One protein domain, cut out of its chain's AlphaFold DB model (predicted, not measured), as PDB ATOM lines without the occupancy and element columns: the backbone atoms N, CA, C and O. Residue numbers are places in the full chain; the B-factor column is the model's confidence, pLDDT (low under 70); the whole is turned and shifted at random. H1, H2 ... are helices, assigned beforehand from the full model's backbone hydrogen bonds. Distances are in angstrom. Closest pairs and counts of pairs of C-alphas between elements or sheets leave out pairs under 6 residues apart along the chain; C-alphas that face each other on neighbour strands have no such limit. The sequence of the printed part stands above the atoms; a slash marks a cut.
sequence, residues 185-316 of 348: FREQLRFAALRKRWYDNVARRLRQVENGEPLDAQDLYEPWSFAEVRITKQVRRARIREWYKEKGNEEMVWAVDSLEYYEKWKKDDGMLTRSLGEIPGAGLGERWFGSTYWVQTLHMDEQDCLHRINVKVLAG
ATOM      1  N   PHE A 185      42.854 -32.178  30.805       98.31
ATOM      2  CA  PHE A 185      44.043 -32.422  31.625       98.31
ATOM      3  C   PHE A 185      45.135 -31.373  31.418       98.31
ATOM      4  O   PHE A 185      45.907 -31.109  32.337       98.31
ATOM      5  N   ARG A 186      45.164 -30.686  30.268       98.06
ATOM      6  CA  ARG A 186      46.008 -29.494  30.101       98.06
ATOM      7  C   ARG A 186      45.604 -28.382  31.070       98.06
ATOM      8  O   ARG A 186      46.478 -27.712  31.617       98.06
ATOM      9  N   GLU A 187      44.307 -28.180  31.297       98.19
ATOM     10  CA  GLU A 187      43.826 -27.230  32.304       98.19
ATOM     11  C   GLU A 187      44.191 -27.681  33.728       98.19
ATOM     12  O   GLU A 187      44.686 -26.863  34.502       98.19
ATOM     13  N   GLN A 188      44.065 -28.978  34.040       97.88
ATOM     14  CA  GLN A 188      44.483 -29.531  35.339       97.88
ATOM     15  C   GLN A 188      45.988 -29.355  35.595       97.88
ATOM     16  O   GLN A 188      46.388 -28.921  36.675       97.88
ATOM     17  N   LEU A 189      46.837 -29.593  34.589       97.88
ATOM     18  CA  LEU A 189      48.278 -29.336  34.689       97.88
ATOM     19  C   LEU A 189      48.592 -27.859  34.942       97.88
ATOM     20  O   LEU A 189      49.444 -27.541  35.775       97.88
ATOM     21  N   ARG A 190      47.906 -26.940  34.247       98.25
ATOM     22  CA  ARG A 190      48.069 -25.493  34.472       98.25
ATOM     23  C   ARG A 190      47.656 -25.107  35.888       98.25
ATOM     24  O   ARG A 190      48.382 -24.360  36.544       98.25
ATOM     25  N   PHE A 191      46.532 -25.638  36.364       97.88
ATOM     26  CA  PHE A 191      46.065 -25.430  37.729       97.88
ATOM     27  C   PHE A 191      47.098 -25.925  38.750       97.88
ATOM     28  O   PHE A 191      47.501 -25.163  39.628       97.88
ATOM     29  N   ALA A 192      47.606 -27.152  38.595       97.50
ATOM     30  CA  ALA A 192      48.625 -27.725  39.474       97.50
ATOM     31  C   ALA A 192      49.922 -26.893  39.496       97.50
ATOM     32  O   ALA A 192      50.479 -26.640  40.568       97.50
ATOM     33  N   ALA A 193      50.376 -26.401  38.339       97.94
ATOM     34  CA  ALA A 193      51.559 -25.547  38.243       97.94
ATOM     35  C   ALA A 193      51.372 -24.196  38.961       97.94
ATOM     36  O   ALA A 193      52.252 -23.758  39.706       97.94
ATOM     37  N   LEU A 194      50.219 -23.544  38.775       97.81
ATOM     38  CA  LEU A 194      49.891 -22.283  39.450       97.81
ATOM     39  C   LEU A 194      49.711 -22.473  40.959       97.81
ATOM     40  O   LEU A 194      50.223 -21.671  41.741       97.81
ATOM     41  N   ARG A 195      49.068 -23.570  41.372       97.44
ATOM     42  CA  ARG A 195      48.944 -23.982  42.773       97.44
ATOM     43  C   ARG A 195      50.310 -24.166  43.424       97.44
ATOM     44  O   ARG A 195      50.562 -23.594  44.482       97.44
ATOM     45  N   LYS A 196      51.219 -24.901  42.774       97.44
ATOM     46  CA  LYS A 196      52.597 -25.074  43.252       97.44
ATOM     47  C   LYS A 196      53.308 -23.728  43.397       97.44
ATOM     48  O   LYS A 196      53.871 -23.451  44.450       97.44
ATOM     49  N   ARG A 197      53.234 -22.862  42.378       97.62
ATOM     50  CA  ARG A 197      53.841 -21.520  42.415       97.62
ATOM     51  C   ARG A 197      53.303 -20.681  43.572       97.62
ATOM     52  O   ARG A 197      54.060 -19.937  44.190       97.62
ATOM     53  N   TRP A 198      52.010 -20.787  43.856       96.25
ATOM     54  CA  TRP A 198      51.402 -20.102  44.983       96.25
ATOM     55  C   TRP A 198      51.957 -20.621  46.320       96.25
ATOM     56  O   TRP A 198      52.443 -19.806  47.100       96.25
ATOM     57  N   TYR A 199      52.030 -21.941  46.544       96.00
ATOM     58  CA  TYR A 199      52.644 -22.498  47.763       96.00
ATOM     59  C   TYR A 199      54.117 -22.098  47.907       96.00
ATOM     60  O   TYR A 199      54.542 -21.700  48.989       96.00
ATOM     61  N   ASP A 200      54.882 -22.134  46.813       96.00
ATOM     62  CA  ASP A 200      56.290 -21.725  46.799       96.00
ATOM     63  C   ASP A 200      56.452 -20.238  47.185       96.00
ATOM     64  O   ASP A 200      57.412 -19.863  47.865       96.00
ATOM     65  N   ASN A 201      55.518 -19.375  46.769       94.50
ATOM     66  CA  ASN A 201      55.502 -17.960  47.147       94.50
ATOM     67  C   ASN A 201      55.138 -17.768  48.624       94.50
ATOM     68  O   ASN A 201      55.784 -16.978  49.308       94.50
ATOM     69  N   VAL A 202      54.148 -18.507  49.126       93.62
ATOM     70  CA  VAL A 202      53.739 -18.467  50.537       93.62
ATOM     71  C   VAL A 202      54.876 -18.934  51.442       93.62
ATOM     72  O   VAL A 202      55.244 -18.225  52.372       93.62
ATOM     73  N   ALA A 203      55.503 -20.069  51.124       94.44
ATOM     74  CA  ALA A 203      56.656 -20.582  51.861       94.44
ATOM     75  C   ALA A 203      57.836 -19.595  51.849       94.44
ATOM     76  O   ALA A 203      58.558 -19.465  52.834       94.44
ATOM     77  N   ARG A 204      58.039 -18.866  50.743       94.31
ATOM     78  CA  ARG A 204      59.047 -17.799  50.676       94.31
ATOM     79  C   ARG A 204      58.715 -16.644  51.614       94.31
ATOM     80  O   ARG A 204      59.599 -16.249  52.359       94.31
ATOM     81  N   ARG A 205      57.471 -16.157  51.610       91.88
ATOM     82  CA  ARG A 205      57.022 -15.071  52.498       91.88
ATOM     83  C   ARG A 205      57.119 -15.459  53.971       91.88
ATOM     84  O   ARG A 205      57.603 -14.665  54.765       91.88
ATOM     85  N   LEU A 206      56.744 -16.688  54.328       91.88
ATOM     86  CA  LEU A 206      56.882 -17.186  55.702       91.88
ATOM     87  C   LEU A 206      58.342 -17.157  56.177       91.88
ATOM     88  O   LEU A 206      58.609 -16.656  57.262       91.88
ATOM     89  N   ARG A 207      59.294 -17.567  55.327       95.00
ATOM     90  CA  ARG A 207      60.731 -17.459  55.644       95.00
ATOM     91  C   ARG A 207      61.207 -16.015  55.831       95.00
ATOM     92  O   ARG A 207      62.083 -15.772  56.647       95.00
ATOM     93  N   GLN A 208      60.651 -15.055  55.090       94.31
ATOM     94  CA  GLN A 208      60.982 -13.634  55.269       94.31
ATOM     95  C   GLN A 208      60.535 -13.127  56.646       94.31
ATOM     96  O   GLN A 208      61.311 -12.468  57.333       94.31
ATOM     97  N   VAL A 209      59.334 -13.516  57.090       93.56
ATOM     98  CA  VAL A 209      58.830 -13.192  58.438       93.56
ATOM     99  C   VAL A 209      59.694 -13.825  59.522       93.56
ATOM    100  O   VAL A 209      60.037 -13.154  60.491       93.56
ATOM    101  N   GLU A 210      60.075 -15.095  59.359       95.06
ATOM    102  CA  GLU A 210      60.971 -15.795  60.293       95.06
ATOM    103  C   GLU A 210      62.336 -15.100  60.412       95.06
ATOM    104  O   GLU A 210      62.915 -15.054  61.495       95.06
ATOM    105  N   ASN A 211      62.812 -14.493  59.322       97.12
ATOM    106  CA  ASN A 211      64.048 -13.711  59.289       97.12
ATOM    107  C   ASN A 211      63.888 -12.269  59.813       97.12
ATOM    108  O   ASN A 211      64.857 -11.511  59.806       97.12
ATOM    109  N   GLY A 212      62.693 -11.872  60.261       96.44
ATOM    110  CA  GLY A 212      62.415 -10.525  60.766       96.44
ATOM    111  C   GLY A 212      62.262  -9.454  59.681       96.44
ATOM    112  O   GLY A 212      62.307  -8.265  59.999       96.44
ATOM    113  N   GLU A 213      62.083  -9.836  58.412       95.88
ATOM    114  CA  GLU A 213      61.785  -8.877  57.346       95.88
ATOM    115  C   GLU A 213      60.342  -8.357  57.496       95.88
ATOM    116  O   GLU A 213      59.409  -9.157  57.648       95.88
ATOM    117  N   PRO A 214      60.114  -7.030  57.448       93.38
ATOM    118  CA  PRO A 214      58.767  -6.481  57.515       93.38
ATOM    119  C   PRO A 214      57.988  -6.847  56.245       93.38
ATOM    120  O   PRO A 214      58.405  -6.516  55.135       93.38
ATOM    121  N   LEU A 215      56.835  -7.501  56.405       92.38
ATOM    122  CA  LEU A 215      55.849  -7.674  55.338       92.38
ATOM    123  C   LEU A 215      54.780  -6.586  55.435       92.38
ATOM    124  O   LEU A 215      54.324  -6.251  56.529       92.38
ATOM    125  N   ASP A 216      54.343  -6.076  54.283       88.75
ATOM    126  CA  ASP A 216      53.134  -5.260  54.211       88.75
ATOM    127  C   ASP A 216      51.934  -6.094  54.700       88.75
ATOM    128  O   ASP A 216      51.823  -7.288  54.411       88.75
ATOM    129  N   ALA A 217      51.006  -5.469  55.425       80.94
ATOM    130  CA  ALA A 217      49.753  -6.099  55.825       80.94
ATOM    131  C   ALA A 217      48.948  -6.590  54.607       80.94
ATOM    132  O   ALA A 217      48.234  -7.587  54.705       80.94
ATOM    133  N   GLN A 218      49.086  -5.934  53.449       79.75
ATOM    134  CA  GLN A 218      48.481  -6.390  52.190       79.75
ATOM    135  C   GLN A 218      49.173  -7.626  51.597       79.75
ATOM    136  O   GLN A 218      48.565  -8.362  50.823       79.75
ATOM    137  N   ASP A 219      50.426  -7.876  51.978       76.94
ATOM    138  CA  ASP A 219      51.195  -9.053  51.580       76.94
ATOM    139  C   ASP A 219      51.007 -10.248  52.523       76.94
ATOM    140  O   ASP A 219      51.582 -11.325  52.287       76.94
ATOM    141  N   LEU A 220      50.164 -10.100  53.548       77.25
ATOM    142  CA  LEU A 220      49.687 -11.227  54.334       77.25
ATOM    143  C   LEU A 220      49.012 -12.263  53.429       77.25
ATOM    144  O   LEU A 220      48.490 -11.981  52.350       77.25
ATOM    145  N   TYR A 221      49.085 -13.512  53.871       83.62
ATOM    146  CA  TYR A 221      48.658 -14.674  53.108       83.62
ATOM    147  C   TYR A 221      47.181 -14.576  52.687       83.62
ATOM    148  O   TYR A 221      46.277 -14.649  53.521       83.62
ATOM    149  N   GLU A 222      46.944 -14.455  51.377       90.88
ATOM    150  CA  GLU A 222      45.638 -14.715  50.760       90.88
ATOM    151  C   GLU A 222      45.233 -16.158  51.109       90.88
ATOM    152  O   GLU A 222      45.991 -17.069  50.783       90.88
ATOM    153  N   PRO A 223      44.078 -16.421  51.748       93.12
ATOM    154  CA  PRO A 223      43.659 -17.792  52.029       93.12
ATOM    155  C   PRO A 223      43.530 -18.625  50.747       93.12
ATOM    156  O   PRO A 223      43.068 -18.120  49.721       93.12
ATOM    157  N   TRP A 224      43.868 -19.923  50.813       94.31
ATOM    158  CA  TRP A 224      43.815 -20.826  49.648       94.31
ATOM    159  C   TRP A 224      42.475 -20.768  48.906       94.31
ATOM    160  O   TRP A 224      42.473 -20.756  47.684       94.31
ATOM    161  N   SER A 225      41.347 -20.654  49.611       93.19
ATOM    162  CA  SER A 225      40.018 -20.567  48.991       93.19
ATOM    163  C   SER A 225      39.863 -19.384  48.026       93.19
ATOM    164  O   SER A 225      39.195 -19.510  47.004       93.19
ATOM    165  N   PHE A 226      40.484 -18.236  48.316       93.25
ATOM    166  CA  PHE A 226      40.478 -17.077  47.417       93.25
ATOM    167  C   PHE A 226      41.467 -17.269  46.265       93.25
ATOM    168  O   PHE A 226      41.119 -17.056  45.099       93.25
ATOM    169  N   ALA A 227      42.668 -17.762  46.582       95.25
ATOM    170  CA  ALA A 227      43.695 -18.062  45.593       95.25
ATOM    171  C   ALA A 227      43.226 -19.109  44.570       95.25
ATOM    172  O   ALA A 227      43.483 -18.964  43.381       95.25
ATOM    173  N   GLU A 228      42.498 -20.135  45.005       95.62
ATOM    174  CA  GLU A 228      41.948 -21.206  44.176       95.62
ATOM    175  C   GLU A 228      40.942 -20.681  43.151       95.62
ATOM    176  O   GLU A 228      41.042 -21.006  41.964       95.62
ATOM    177  N   VAL A 229      40.021 -19.807  43.570       95.00
ATOM    178  CA  VAL A 229      39.079 -19.147  42.654       95.00
ATOM    179  C   VAL A 229      39.846 -18.303  41.635       95.00
ATOM    180  O   VAL A 229      39.585 -18.394  40.435       95.00
ATOM    181  N   ARG A 230      40.836 -17.523  42.085       96.44
ATOM    182  CA  ARG A 230      41.676 -16.693  41.211       96.44
ATOM    183  C   ARG A 230      42.492 -17.527  40.219       96.44
ATOM    184  O   ARG A 230      42.534 -17.194  39.037       96.44
ATOM    185  N   ILE A 231      43.102 -18.625  40.660       97.69
ATOM    186  CA  ILE A 231      43.862 -19.548  39.808       97.69
ATOM    187  C   ILE A 231      42.933 -20.210  38.786       97.69
ATOM    188  O   ILE A 231      43.269 -20.258  37.604       97.69
ATOM    189  N   THR A 232      41.743 -20.649  39.198       96.94
ATOM    190  CA  THR A 232      40.743 -21.230  38.285       96.94
ATOM    191  C   THR A 232      40.349 -20.235  37.189       96.94
ATOM    192  O   THR A 232      40.349 -20.587  36.006       96.94
ATOM    193  N   LYS A 233      40.106 -18.967  37.550       97.38
ATOM    194  CA  LYS A 233      39.873 -17.882  36.579       97.38
ATOM    195  C   LYS A 233      41.043 -17.721  35.616       97.38
ATOM    196  O   LYS A 233      40.836 -17.666  34.409       97.38
ATOM    197  N   GLN A 234      42.280 -17.703  36.114       98.12
ATOM    198  CA  GLN A 234      43.469 -17.584  35.263       98.12
ATOM    199  C   GLN A 234      43.588 -18.734  34.253       98.12
ATOM    200  O   GLN A 234      43.860 -18.485  33.079       98.12
ATOM    201  N   VAL A 235      43.343 -19.980  34.678       98.25
ATOM    202  CA  VAL A 235      43.361 -21.154  33.787       98.25
ATOM    203  C   VAL A 235      42.290 -21.029  32.702       98.25
ATOM    204  O   VAL A 235      42.596 -21.185  31.516       98.25
ATOM    205  N   ARG A 236      41.062 -20.668  33.090       97.81
ATOM    206  CA  ARG A 236      39.949 -20.439  32.161       97.81
ATOM    207  C   ARG A 236      40.264 -19.328  31.157       97.81
ATOM    208  O   ARG A 236      40.121 -19.524  29.952       97.81
ATOM    209  N   ARG A 237      40.709 -18.166  31.635       98.12
ATOM    210  CA  ARG A 237      41.048 -17.009  30.791       98.12
ATOM    211  C   ARG A 237      42.166 -17.344  29.816       98.12
ATOM    212  O   ARG A 237      42.067 -16.973  28.654       98.12
ATOM    213  N   ALA A 238      43.179 -18.106  30.237       98.31
ATOM    214  CA  ALA A 238      44.238 -18.571  29.341       98.31
ATOM    215  C   ALA A 238      43.683 -19.420  28.182       98.31
ATOM    216  O   ALA A 238      44.048 -19.182  27.034       98.31
ATOM    217  N   ARG A 239      42.757 -20.349  28.459       97.44
ATOM    218  CA  ARG A 239      42.070 -21.148  27.428       97.44
ATOM    219  C   ARG A 239      41.271 -20.277  26.460       97.44
ATOM    220  O   ARG A 239      41.401 -20.432  25.249       97.44
ATOM    221  N   ILE A 240      40.437 -19.378  26.983       97.94
ATOM    222  CA  ILE A 240      39.583 -18.504  26.162       97.94
ATOM    223  C   ILE A 240      40.455 -17.586  25.290       97.94
ATOM    224  O   ILE A 240      40.209 -17.454  24.091       97.94
ATOM    225  N   ARG A 241      41.523 -17.021  25.865       98.25
ATOM    226  CA  ARG A 241      42.510 -16.201  25.151       98.25
ATOM    227  C   ARG A 241      43.160 -16.968  24.002       98.25
ATOM    228  O   ARG A 241      43.238 -16.441  22.898       98.25
ATOM    229  N   GLU A 242      43.624 -18.194  24.246       97.94
ATOM    230  CA  GLU A 242      44.233 -19.048  23.215       97.94
ATOM    231  C   GLU A 242      43.273 -19.296  22.051       97.94
ATOM    232  O   GLU A 242      43.660 -19.132  20.895       97.94
ATOM    233  N   TRP A 243      42.009 -19.600  22.357       97.38
ATOM    234  CA  TRP A 243      40.982 -19.843  21.349       97.38
ATOM    235  C   TRP A 243      40.725 -18.615  20.465       97.38
ATOM    236  O   TRP A 243      40.761 -18.712  19.239       97.38
ATOM    237  N   TYR A 244      40.511 -17.434  21.058       98.00
ATOM    238  CA  TYR A 244      40.255 -16.217  20.275       98.00
ATOM    239  C   TYR A 244      41.491 -15.718  19.530       98.00
ATOM    240  O   TYR A 244      41.356 -15.180  18.430       98.00
ATOM    241  N   LYS A 245      42.690 -15.951  20.077       98.12
ATOM    242  CA  LYS A 245      43.951 -15.657  19.392       98.12
ATOM    243  C   LYS A 245      44.102 -16.494  18.123       98.12
ATOM    244  O   LYS A 245      44.465 -15.947  17.089       98.12
ATOM    245  N   GLU A 246      43.779 -17.787  18.174       97.38
ATOM    246  CA  GLU A 246      43.792 -18.664  16.994       97.38
ATOM    247  C   GLU A 246      42.792 -18.200  15.920       97.38
ATOM    248  O   GLU A 246      43.068 -18.287  14.726       97.38
ATOM    249  N   LYS A 247      41.644 -17.652  16.337       97.38
ATOM    250  CA  LYS A 247      40.623 -17.098  15.432       97.38
ATOM    251  C   LYS A 247      40.893 -15.662  14.971       97.38
ATOM    252  O   LYS A 247      40.082 -15.128  14.219       97.38
ATOM    253  N   GLY A 248      41.985 -15.034  15.409       98.00
ATOM    254  CA  GLY A 248      42.313 -13.647  15.062       98.00
ATOM    255  C   GLY A 248      41.340 -12.608  15.634       98.00
ATOM    256  O   GLY A 248      41.253 -11.501  15.112       98.00
ATOM    257  N   ASN A 249      40.591 -12.942  16.689       98.19
ATOM    258  CA  ASN A 249      39.662 -12.010  17.328       98.19
ATOM    259  C   ASN A 249      40.375 -11.230  18.443       98.19
ATOM    260  O   ASN A 249      40.327 -11.590  19.620       98.19
ATOM    261  N   GLU A 250      41.065 -10.164  18.044       98.19
ATOM    262  CA  GLU A 250      41.837  -9.314  18.956       98.19
ATOM    263  C   GLU A 250      40.960  -8.566  19.977       98.19
ATOM    264  O   GLU A 250      41.413  -8.336  21.097       98.19
ATOM    265  N   GLU A 251      39.703  -8.254  19.637       98.06
ATOM    266  CA  GLU A 251      38.750  -7.596  20.545       98.06
ATOM    267  C   GLU A 251      38.430  -8.493  21.747       98.06
ATOM    268  O   GLU A 251      38.492  -8.059  22.895       98.06
ATOM    269  N   MET A 252      38.152  -9.775  21.501       98.12
ATOM    270  CA  MET A 252      37.867 -10.727  22.576       98.12
ATOM    271  C   MET A 252      39.106 -11.049  23.410       98.12
ATOM    272  O   MET A 252      38.995 -11.227  24.621       98.12
ATOM    273  N   VAL A 253      40.294 -11.082  22.796       98.44
ATOM    274  CA  VAL A 253      41.558 -11.206  23.539       98.44
ATOM    275  C   VAL A 253      41.734 -10.018  24.489       98.44
ATOM    276  O   VAL A 253      41.975 -10.227  25.678       98.44
ATOM    277  N   TRP A 254      41.523  -8.792  23.999       98.31
ATOM    278  CA  TRP A 254      41.539  -7.587  24.829       98.31
ATOM    279  C   TRP A 254      40.497  -7.643  25.955       98.31
ATOM    280  O   TRP A 254      40.812  -7.317  27.103       98.31
ATOM    281  N   ALA A 255      39.276  -8.093  25.660       98.25
ATOM    282  CA  ALA A 255      38.212  -8.172  26.653       98.25
ATOM    283  C   ALA A 255      38.552  -9.164  27.781       98.25
ATOM    284  O   ALA A 255      38.330  -8.858  28.952       98.25
ATOM    285  N   VAL A 256      39.148 -10.317  27.448       98.12
ATOM    286  CA  VAL A 256      39.629 -11.310  28.428       98.12
ATOM    287  C   VAL A 256      40.759 -10.745  29.291       98.12
ATOM    288  O   VAL A 256      40.753 -10.942  30.506       98.12
ATOM    289  N   ASP A 257      41.709 -10.026  28.689       98.00
ATOM    290  CA  ASP A 257      42.822  -9.397  29.413       98.00
ATOM    291  C   ASP A 257      42.349  -8.259  30.329       98.00
ATOM    292  O   ASP A 257      42.917  -8.026  31.398       98.00
ATOM    293  N   SER A 258      41.245  -7.611  29.965       97.94
ATOM    294  CA  SER A 258      40.626  -6.533  30.738       97.94
ATOM    295  C   SER A 258      39.822  -7.016  31.953       97.94
ATOM    296  O   SER A 258      39.474  -6.198  32.808       97.94
ATOM    297  N   LEU A 259      39.543  -8.321  32.084       97.81
ATOM    298  CA  LEU A 259      38.762  -8.864  33.207       97.81
ATOM    299  C   LEU A 259      39.433  -8.635  34.566       97.81
ATOM    300  O   LEU A 259      38.752  -8.311  35.532       97.81
ATOM    301  N   GLU A 260      40.760  -8.758  34.656       96.06
ATOM    302  CA  GLU A 260      41.480  -8.530  35.920       96.06
ATOM    303  C   GLU A 260      41.393  -7.062  36.361       96.06
ATOM    304  O   GLU A 260      41.182  -6.772  37.540       96.06
ATOM    305  N   TYR A 261      41.474  -6.128  35.407       95.94
ATOM    306  CA  TYR A 261      41.250  -4.710  35.682       95.94
ATOM    307  C   TYR A 261      39.810  -4.463  36.144       95.94
ATOM    308  O   TYR A 261      39.594  -3.792  37.151       95.94
ATOM    309  N   TYR A 262      38.827  -5.028  35.440       95.88
ATOM    310  CA  TYR A 262      37.412  -4.892  35.780       95.88
ATOM    311  C   TYR A 262      37.105  -5.391  37.200       95.88
ATOM    312  O   TYR A 262      36.425  -4.706  37.961       95.88
ATOM    313  N   GLU A 263      37.652  -6.543  37.588       95.19
ATOM    314  CA  GLU A 263      37.466  -7.113  38.925       95.19
ATOM    315  C   GLU A 263      38.096  -6.272  40.028       95.19
ATOM    316  O   GLU A 263      37.476  -6.081  41.069       95.19
ATOM    317  N   LYS A 264      39.296  -5.729  39.793       94.56
ATOM    318  CA  LYS A 264      40.004  -4.895  40.773       94.56
ATOM    319  C   LYS A 264      39.208  -3.650  41.181       94.56
ATOM    320  O   LYS A 264      39.353  -3.170  42.301       94.56
ATOM    321  N   TRP A 265      38.388  -3.123  40.275       94.31
ATOM    322  CA  TRP A 265      37.593  -1.911  40.494       94.31
ATOM    323  C   TRP A 265      36.112  -2.191  40.749       94.31
ATOM    324  O   TRP A 265      35.317  -1.255  40.853       94.31
ATOM    325  N   LYS A 266      35.723  -3.463  40.853       91.69
ATOM    326  CA  LYS A 266      34.365  -3.858  41.208       91.69
ATOM    327  C   LYS A 266      34.242  -3.955  42.727       91.69
ATOM    328  O   LYS A 266      34.992  -4.683  43.367       91.69
ATOM    329  N   LYS A 267      33.285  -3.227  43.297       90.69
ATOM    330  CA  LYS A 267      32.917  -3.329  44.713       90.69
ATOM    331  C   LYS A 267      32.040  -4.558  44.967       90.69
ATOM    332  O   LYS A 267      31.445  -5.116  44.041       90.69
ATOM    333  N   ASP A 268      31.888  -4.920  46.238       85.12
ATOM    334  CA  ASP A 268      31.037  -6.034  46.682       85.12
ATOM    335  C   ASP A 268      29.550  -5.846  46.330       85.12
ATOM    336  O   ASP A 268      28.839  -6.822  46.098       85.12
ATOM    337  N   ASP A 269      29.081  -4.596  46.227       84.56
ATOM    338  CA  ASP A 269      27.721  -4.244  45.783       84.56
ATOM    339  C   ASP A 269      27.520  -4.400  44.261       84.56
ATOM    340  O   ASP A 269      26.418  -4.218  43.742       84.56
ATOM    341  N   GLY A 270      28.583  -4.748  43.533       84.50
ATOM    342  CA  GLY A 270      28.597  -4.876  42.083       84.50
ATOM    343  C   GLY A 270      28.804  -3.563  41.327       84.50
ATOM    344  O   GLY A 270      28.965  -3.617  40.106       84.50
ATOM    345  N   MET A 271      28.850  -2.418  42.014       87.56
ATOM    346  CA  MET A 271      29.152  -1.123  41.408       87.56
ATOM    347  C   MET A 271      30.649  -0.996  41.126       87.56
ATOM    348  O   MET A 271      31.504  -1.451  41.887       87.56
ATOM    349  N   LEU A 272      30.984  -0.339  40.021       90.06
ATOM    350  CA  LEU A 272      32.372  -0.047  39.676       90.06
ATOM    351  C   LEU A 272      32.806   1.255  40.350       90.06
ATOM    352  O   LEU A 272      32.096   2.258  40.295       90.06
ATOM    353  N   THR A 273      33.989   1.268  40.967       91.12
ATOM    354  CA  THR A 273      34.610   2.502  41.488       91.12
ATOM    355  C   THR A 273      35.105   3.429  40.384       91.12
ATOM    356  O   THR A 273      35.335   4.605  40.644       91.12
ATOM    357  N   ARG A 274      35.338   2.887  39.186       92.62
ATOM    358  CA  ARG A 274      35.900   3.589  38.028       92.62
ATOM    359  C   ARG A 274      35.003   3.425  36.817       92.62
ATOM    360  O   ARG A 274      34.281   2.433  36.707       92.62
ATOM    361  N   SER A 275      35.066   4.387  35.902       91.69
ATOM    362  CA  SER A 275      34.335   4.286  34.643       91.69
ATOM    363  C   SER A 275      34.891   3.142  33.793       91.69
ATOM    364  O   SER A 275      36.098   2.907  33.755       91.69
ATOM    365  N   LEU A 276      34.024   2.451  33.049       92.00
ATOM    366  CA  LEU A 276      34.447   1.437  32.074       92.00
ATOM    367  C   LEU A 276      35.334   2.017  30.966       92.00
ATOM    368  O   LEU A 276      36.132   1.285  30.390       92.00
ATOM    369  N   GLY A 277      35.223   3.321  30.696       92.19
ATOM    370  CA  GLY A 277      36.107   4.027  29.766       92.19
ATOM    371  C   GLY A 277      37.547   4.177  30.269       92.19
ATOM    372  O   GLY A 277      38.402   4.594  29.501       92.19
ATOM    373  N   GLU A 278      37.829   3.842  31.533       95.31
ATOM    374  CA  GLU A 278      39.190   3.819  32.089       95.31
ATOM    375  C   GLU A 278      39.888   2.464  31.895       95.31
ATOM    376  O   GLU A 278      41.038   2.307  32.305       95.31
ATOM    377  N   ILE A 279      39.209   1.463  31.321       96.06
ATOM    378  CA  ILE A 279      39.864   0.216  30.918       96.06
ATOM    379  C   ILE A 279      40.848   0.557  29.785       96.06
ATOM    380  O   ILE A 279      40.419   1.157  28.798       96.06
ATOM    381  N   PRO A 280      42.138   0.177  29.879       96.88
ATOM    382  CA  PRO A 280      43.115   0.481  28.837       96.88
ATOM    383  C   PRO A 280      42.649  -0.001  27.457       96.88
ATOM    384  O   PRO A 280      42.401  -1.192  27.278       96.88
ATOM    385  N   GLY A 281      42.535   0.902  26.483       96.31
ATOM    386  CA  GLY A 281      42.062   0.606  25.129       96.31
ATOM    387  C   GLY A 281      40.568   0.867  24.883       96.31
ATOM    388  O   GLY A 281      40.158   0.810  23.725       96.31
ATOM    389  N   ALA A 282      39.767   1.155  25.917       96.94
ATOM    390  CA  ALA A 282      38.326   1.431  25.826       96.94
ATOM    391  C   ALA A 282      37.942   2.922  25.928       96.94
ATOM    392  O   ALA A 282      36.752   3.247  25.863       96.94
ATOM    393  N   GLY A 283      38.909   3.822  26.099       95.56
ATOM    394  CA  GLY A 283      38.697   5.266  26.144       95.56
ATOM    395  C   GLY A 283      38.192   5.839  24.816       95.56
ATOM    396  O   GLY A 283      38.294   5.215  23.760       95.56
ATOM    397  N   LEU A 284      37.621   7.047  24.848       95.94
ATOM    398  CA  LEU A 284      37.131   7.715  23.638       95.94
ATOM    399  C   LEU A 284      38.280   7.921  22.638       95.94
ATOM    400  O   LEU A 284      39.272   8.570  22.957       95.94
ATOM    401  N   GLY A 285      38.124   7.385  21.424       95.44
ATOM    402  CA  GLY A 285      39.155   7.423  20.382       95.44
ATOM    403  C   GLY A 285      40.181   6.286  20.456       95.44
ATOM    404  O   GLY A 285      41.029   6.185  19.572       95.44
ATOM    405  N   GLU A 286      40.099   5.410  21.460       97.44
ATOM    406  CA  GLU A 286      40.904   4.193  21.518       97.44
ATOM    407  C   GLU A 286      40.280   3.060  20.691       97.44
ATOM    408  O   GLU A 286      39.105   3.085  20.317       97.44
ATOM    409  N   ARG A 287      41.095   2.044  20.392       97.75
ATOM    410  CA  ARG A 287      40.758   0.960  19.459       97.75
ATOM    411  C   ARG A 287      39.496   0.179  19.841       97.75
ATOM    412  O   ARG A 287      38.784  -0.271  18.950       97.75
ATOM    413  N   TRP A 288      39.246   0.007  21.136       97.62
ATOM    414  CA  TRP A 288      38.164  -0.817  21.681       97.62
ATOM    415  C   TRP A 288      37.084   0.031  22.359       97.62
ATOM    416  O   TRP A 288      36.357  -0.438  23.241       97.62
ATOM    417  N   PHE A 289      36.971   1.303  21.966       96.75
ATOM    418  CA  PHE A 289      35.878   2.155  22.409       96.75
ATOM    419  C   PHE A 289      34.523   1.517  22.067       96.75
ATOM    420  O   PHE A 289      34.261   1.146  20.924       96.75
ATOM    421  N   GLY A 290      33.648   1.403  23.067       95.56
ATOM    422  CA  GLY A 290      32.337   0.764  22.922       95.56
ATOM    423  C   GLY A 290      32.337  -0.759  23.086       95.56
ATOM    424  O   GLY A 290      31.260  -1.338  23.176       95.56
ATOM    425  N   SER A 291      33.497  -1.408  23.223       97.12
ATOM    426  CA  SER A 291      33.620  -2.867  23.398       97.12
ATOM    427  C   SER A 291      33.543  -3.329  24.860       97.12
ATOM    428  O   SER A 291      33.656  -4.517  25.159       97.12
ATOM    429  N   THR A 292      33.325  -2.417  25.812       96.19
ATOM    430  CA  THR A 292      33.305  -2.721  27.258       96.19
ATOM    431  C   THR A 292      32.174  -3.670  27.670       96.19
ATOM    432  O   THR A 292      32.290  -4.349  28.694       96.19
ATOM    433  N   TYR A 293      31.118  -3.794  26.857       96.25
ATOM    434  CA  TYR A 293      30.053  -4.780  27.069       96.25
ATOM    435  C   TYR A 293      30.571  -6.224  27.012       96.25
ATOM    436  O   TYR A 293      30.029  -7.088  27.707       96.25
ATOM    437  N   TRP A 294      31.635  -6.499  26.245       97.00
ATOM    438  CA  TRP A 294      32.260  -7.821  26.219       97.00
ATOM    439  C   TRP A 294      32.890  -8.168  27.559       97.00
ATOM    440  O   TRP A 294      32.687  -9.274  28.048       97.00
ATOM    441  N   VAL A 295      33.581  -7.219  28.196       96.88
ATOM    442  CA  VAL A 295      34.198  -7.418  29.517       96.88
ATOM    443  C   VAL A 295      33.129  -7.757  30.557       96.88
ATOM    444  O   VAL A 295      33.275  -8.712  31.316       96.88
ATOM    445  N   GLN A 296      32.010  -7.029  30.546       94.56
ATOM    446  CA  GLN A 296      30.882  -7.301  31.441       94.56
ATOM    447  C   GLN A 296      30.242  -8.668  31.171       94.56
ATOM    448  O   GLN A 296      29.959  -9.409  32.112       94.56
ATOM    449  N   THR A 297      30.026  -9.008  29.897       94.75
ATOM    450  CA  THR A 297      29.427 -10.286  29.482       94.75
ATOM    451  C   THR A 297      30.312 -11.458  29.902       94.75
ATOM    452  O   THR A 297      29.845 -12.355  30.598       94.75
ATOM    453  N   LEU A 298      31.609 -11.392  29.589       96.31
ATOM    454  CA  LEU A 298      32.600 -12.390  29.984       96.31
ATOM    455  C   LEU A 298      32.700 -12.539  31.502       96.31
ATOM    456  O   LEU A 298      32.812 -13.659  31.996       96.31
ATOM    457  N   HIS A 299      32.636 -11.435  32.254       95.56
ATOM    458  CA  HIS A 299      32.640 -11.486  33.717       95.56
ATOM    459  C   HIS A 299      31.420 -12.236  34.251       95.56
ATOM    460  O   HIS A 299      31.559 -13.096  35.120       95.56
ATOM    461  N   MET A 300      30.222 -11.927  33.741       93.00
ATOM    462  CA  MET A 300      28.996 -12.627  34.135       93.00
ATOM    463  C   MET A 300      29.078 -14.115  33.799       93.00
ATOM    464  O   MET A 300      28.816 -14.937  34.674       93.00
ATOM    465  N   ASP A 301      29.508 -14.457  32.585       94.12
ATOM    466  CA  ASP A 301      29.656 -15.844  32.145       94.12
ATOM    467  C   ASP A 301      30.685 -16.605  32.990       94.12
ATOM    468  O   ASP A 301      30.438 -17.741  33.396       94.12
ATOM    469  N   GLU A 302      31.817 -15.982  33.325       95.44
ATOM    470  CA  GLU A 302      32.829 -16.583  34.192       95.44
ATOM    471  C   GLU A 302      32.275 -16.872  35.593       95.44
ATOM    472  O   GLU A 302      32.437 -17.989  36.091       95.44
ATOM    473  N   GLN A 303      31.583 -15.912  36.219       93.31
ATOM    474  CA  GLN A 303      30.949 -16.131  37.526       93.31
ATOM    475  C   GLN A 303      29.917 -17.257  37.470       93.31
ATOM    476  O   GLN A 303      29.847 -18.097  38.371       93.31
ATOM    477  N   ASP A 304      29.147 -17.299  36.388       90.69
ATOM    478  CA  ASP A 304      28.105 -18.287  36.176       90.69
ATOM    479  C   ASP A 304      28.661 -19.712  36.072       90.69
ATOM    480  O   ASP A 304      28.144 -20.655  36.683       90.69
ATOM    481  N   CYS A 305      29.757 -19.862  35.326       93.25
ATOM    482  CA  CYS A 305      30.454 -21.129  35.152       93.25
ATOM    483  C   CYS A 305      31.126 -21.587  36.447       93.25
ATOM    484  O   CYS A 305      30.952 -22.738  36.849       93.25
ATOM    485  N   LEU A 306      31.831 -20.691  37.145       94.00
ATOM    486  CA  LEU A 306      32.465 -21.006  38.429       94.00
ATOM    487  C   LEU A 306      31.436 -21.428  39.476       94.00
ATOM    488  O   LEU A 306      31.657 -22.387  40.213       94.00
ATOM    489  N   HIS A 307      30.281 -20.763  39.512       92.12
ATOM    490  CA  HIS A 307      29.194 -21.160  40.392       92.12
ATOM    491  C   HIS A 307      28.707 -22.585  40.087       92.12
ATOM    492  O   HIS A 307      28.562 -23.381  41.016       92.12
ATOM    493  N   ARG A 308      28.507 -22.945  38.808       90.81
ATOM    494  CA  ARG A 308      28.135 -24.320  38.422       90.81
ATOM    495  C   ARG A 308      29.185 -25.339  38.850       90.81
ATOM    496  O   ARG A 308      28.827 -26.348  39.453       90.81
ATOM    497  N   ILE A 309      30.459 -25.064  38.572       93.50
ATOM    498  CA  ILE A 309      31.575 -25.938  38.950       93.50
ATOM    499  C   ILE A 309      31.569 -26.159  40.469       93.50
ATOM    500  O   ILE A 309      31.518 -27.302  40.918       93.50
ATOM    501  N   ASN A 310      31.497 -25.086  41.260       91.69
ATOM    502  CA  ASN A 310      31.499 -25.165  42.723       91.69
ATOM    503  C   ASN A 310      30.315 -25.971  43.272       91.69
ATOM    504  O   ASN A 310      30.493 -26.814  44.150       91.69
ATOM    505  N   VAL A 311      29.107 -25.766  42.736       90.31
ATOM    506  CA  VAL A 311      27.919 -26.539  43.137       90.31
ATOM    507  C   VAL A 311      28.126 -28.036  42.888       90.31
ATOM    508  O   VAL A 311      27.754 -28.857  43.728       90.31
ATOM    509  N   LYS A 312      28.748 -28.404  41.764       90.19
ATOM    510  CA  LYS A 312      29.011 -29.803  41.403       90.19
ATOM    511  C   LYS A 312      30.119 -30.435  42.247       90.19
ATOM    512  O   LYS A 312      29.955 -31.578  42.669       90.19
ATOM    513  N   VAL A 313      31.185 -29.695  42.554       90.12
ATOM    514  CA  VAL A 313      32.254 -30.146  43.465       90.12
ATOM    515  C   VAL A 313      31.690 -30.434  44.861       90.12
ATOM    516  O   VAL A 313      31.943 -31.496  45.435       90.12
ATOM    517  N   LEU A 314      30.849 -29.537  45.388       87.56
ATOM    518  CA  LEU A 314      30.206 -29.718  46.694       87.56
ATOM    519  C   LEU A 314      29.237 -30.909  46.706       87.56
ATOM    520  O   LEU A 314      29.240 -31.696  47.652       87.56
ATOM    521  N   ALA A 315      28.441 -31.078  45.645       84.56
ATOM    522  CA  ALA A 315      27.519 -32.206  45.518       84.56
ATOM    523  C   ALA A 315      28.248 -33.559  45.435       84.56
ATOM    524  O   ALA A 315      27.769 -34.541  45.999       84.56
ATOM    525  N   GLY A 316      29.409 -33.609  44.774       79.50
ATOM    526  CA  GLY A 316      30.257 -34.803  44.735       79.50
ATOM    527  C   GLY A 316      30.889 -35.139  46.089       79.50
ATOM    528  O   GLY A 316      31.028 -36.311  46.424       79.50
TER     529      GLY A 316
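What this domain is: This is residues 185 to 316 of the 348 residues of an uncharacterized protein of Pleomassaria siparia CBS 279.74 (UniProt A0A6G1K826). Three long helices make a loose frame: H2 runs through the middle, the first half of H1 crosses one side of it, and H5 passes close on its other side. Short H3 folds back alongside the last part of H2, and with H4 it packs on the first part of H5, from which a long loop, residues 265 to 291, separates H4 along the chain; residues 207 to 212 and 311 to 316 stick out. The printed part has 132 residues with five named helices in the order H1, H2, H3, H4, H5 and no named strand, and its class is all helix. The whole is loose, with a radius of gyration of the C-alphas of 17.5 A and spans of 51 by 37 by 31 A.

How they stand to each other: H1, residues 185 to 210, touches H2, residues 224 to 246, with its residues 187 to 198 alone. The closest C-alphas are those of Glu 187 and Val 235, 6.3 A apart, and the two helices form a helical hairpin at a steep tilt of 43 degrees, opposite ways. H2 and H3, residues 250 to 257, form a second helical hairpin at a shallow tilt of 7 degrees, opposite ways. H2 touches H3 with residues 237 to 245 alone, and their closest C-alphas, those of Arg 241 and Val 253, are 5.3 A apart. H4, residues 259 to 264, and H3 meet only through their link, while H2 and H4 are near each other, with 6 pairs of C-alphas within 10 A. H5, residues 292 to 316, touches H3 with residues 292 to 298 alone, at a steep tilt of 52 degrees, the same way; the closest C-alphas, those of Ala 255 and Val 295, are 5.0 A apart. H5 touches H4 with residues 295 to 299 alone, about perpendicular at 83 degrees, and the closest C-alphas, those of Leu 259 and Val 295, are 6.0 A apart. H2 and H5 are close but not clearly touching, with the C-alphas of Lys 233 and Glu 302 closest at 7.6 A. H1 is apart from H3, H4 and H5. The helix packing is mostly crossed, with 1 of 4 touching pairs at a shallow tilt. In H1, H3, H4 and H5 every O i to N i+4 pair is within hydrogen-bond range; in H2 it is 18 of 19.

Where its parts are: H1 begins at C-alpha 185, (44.043, -32.422, 31.625), and is 37.2 A long. H2 measures 32.7 A from C-alpha 224, (43.815, -20.826, 49.648), to C-alpha 246. H3 has 8 residues and H4 has 6. H5 measures 36.7 A and ends at C-alpha 316, (30.257, -34.803, 44.735).

The domain as a whole: The two C-alphas farthest apart, those of Glu 210 and Gly 285, are 51.1 A apart. The links H1 to H2, of 13 residues, and H4 to H5, of 27, are long; H2 to H3 and H3 to H4 are tight. The printed part has no cut. Its mean pLDDT is 94.4, and no printed residue is under 70.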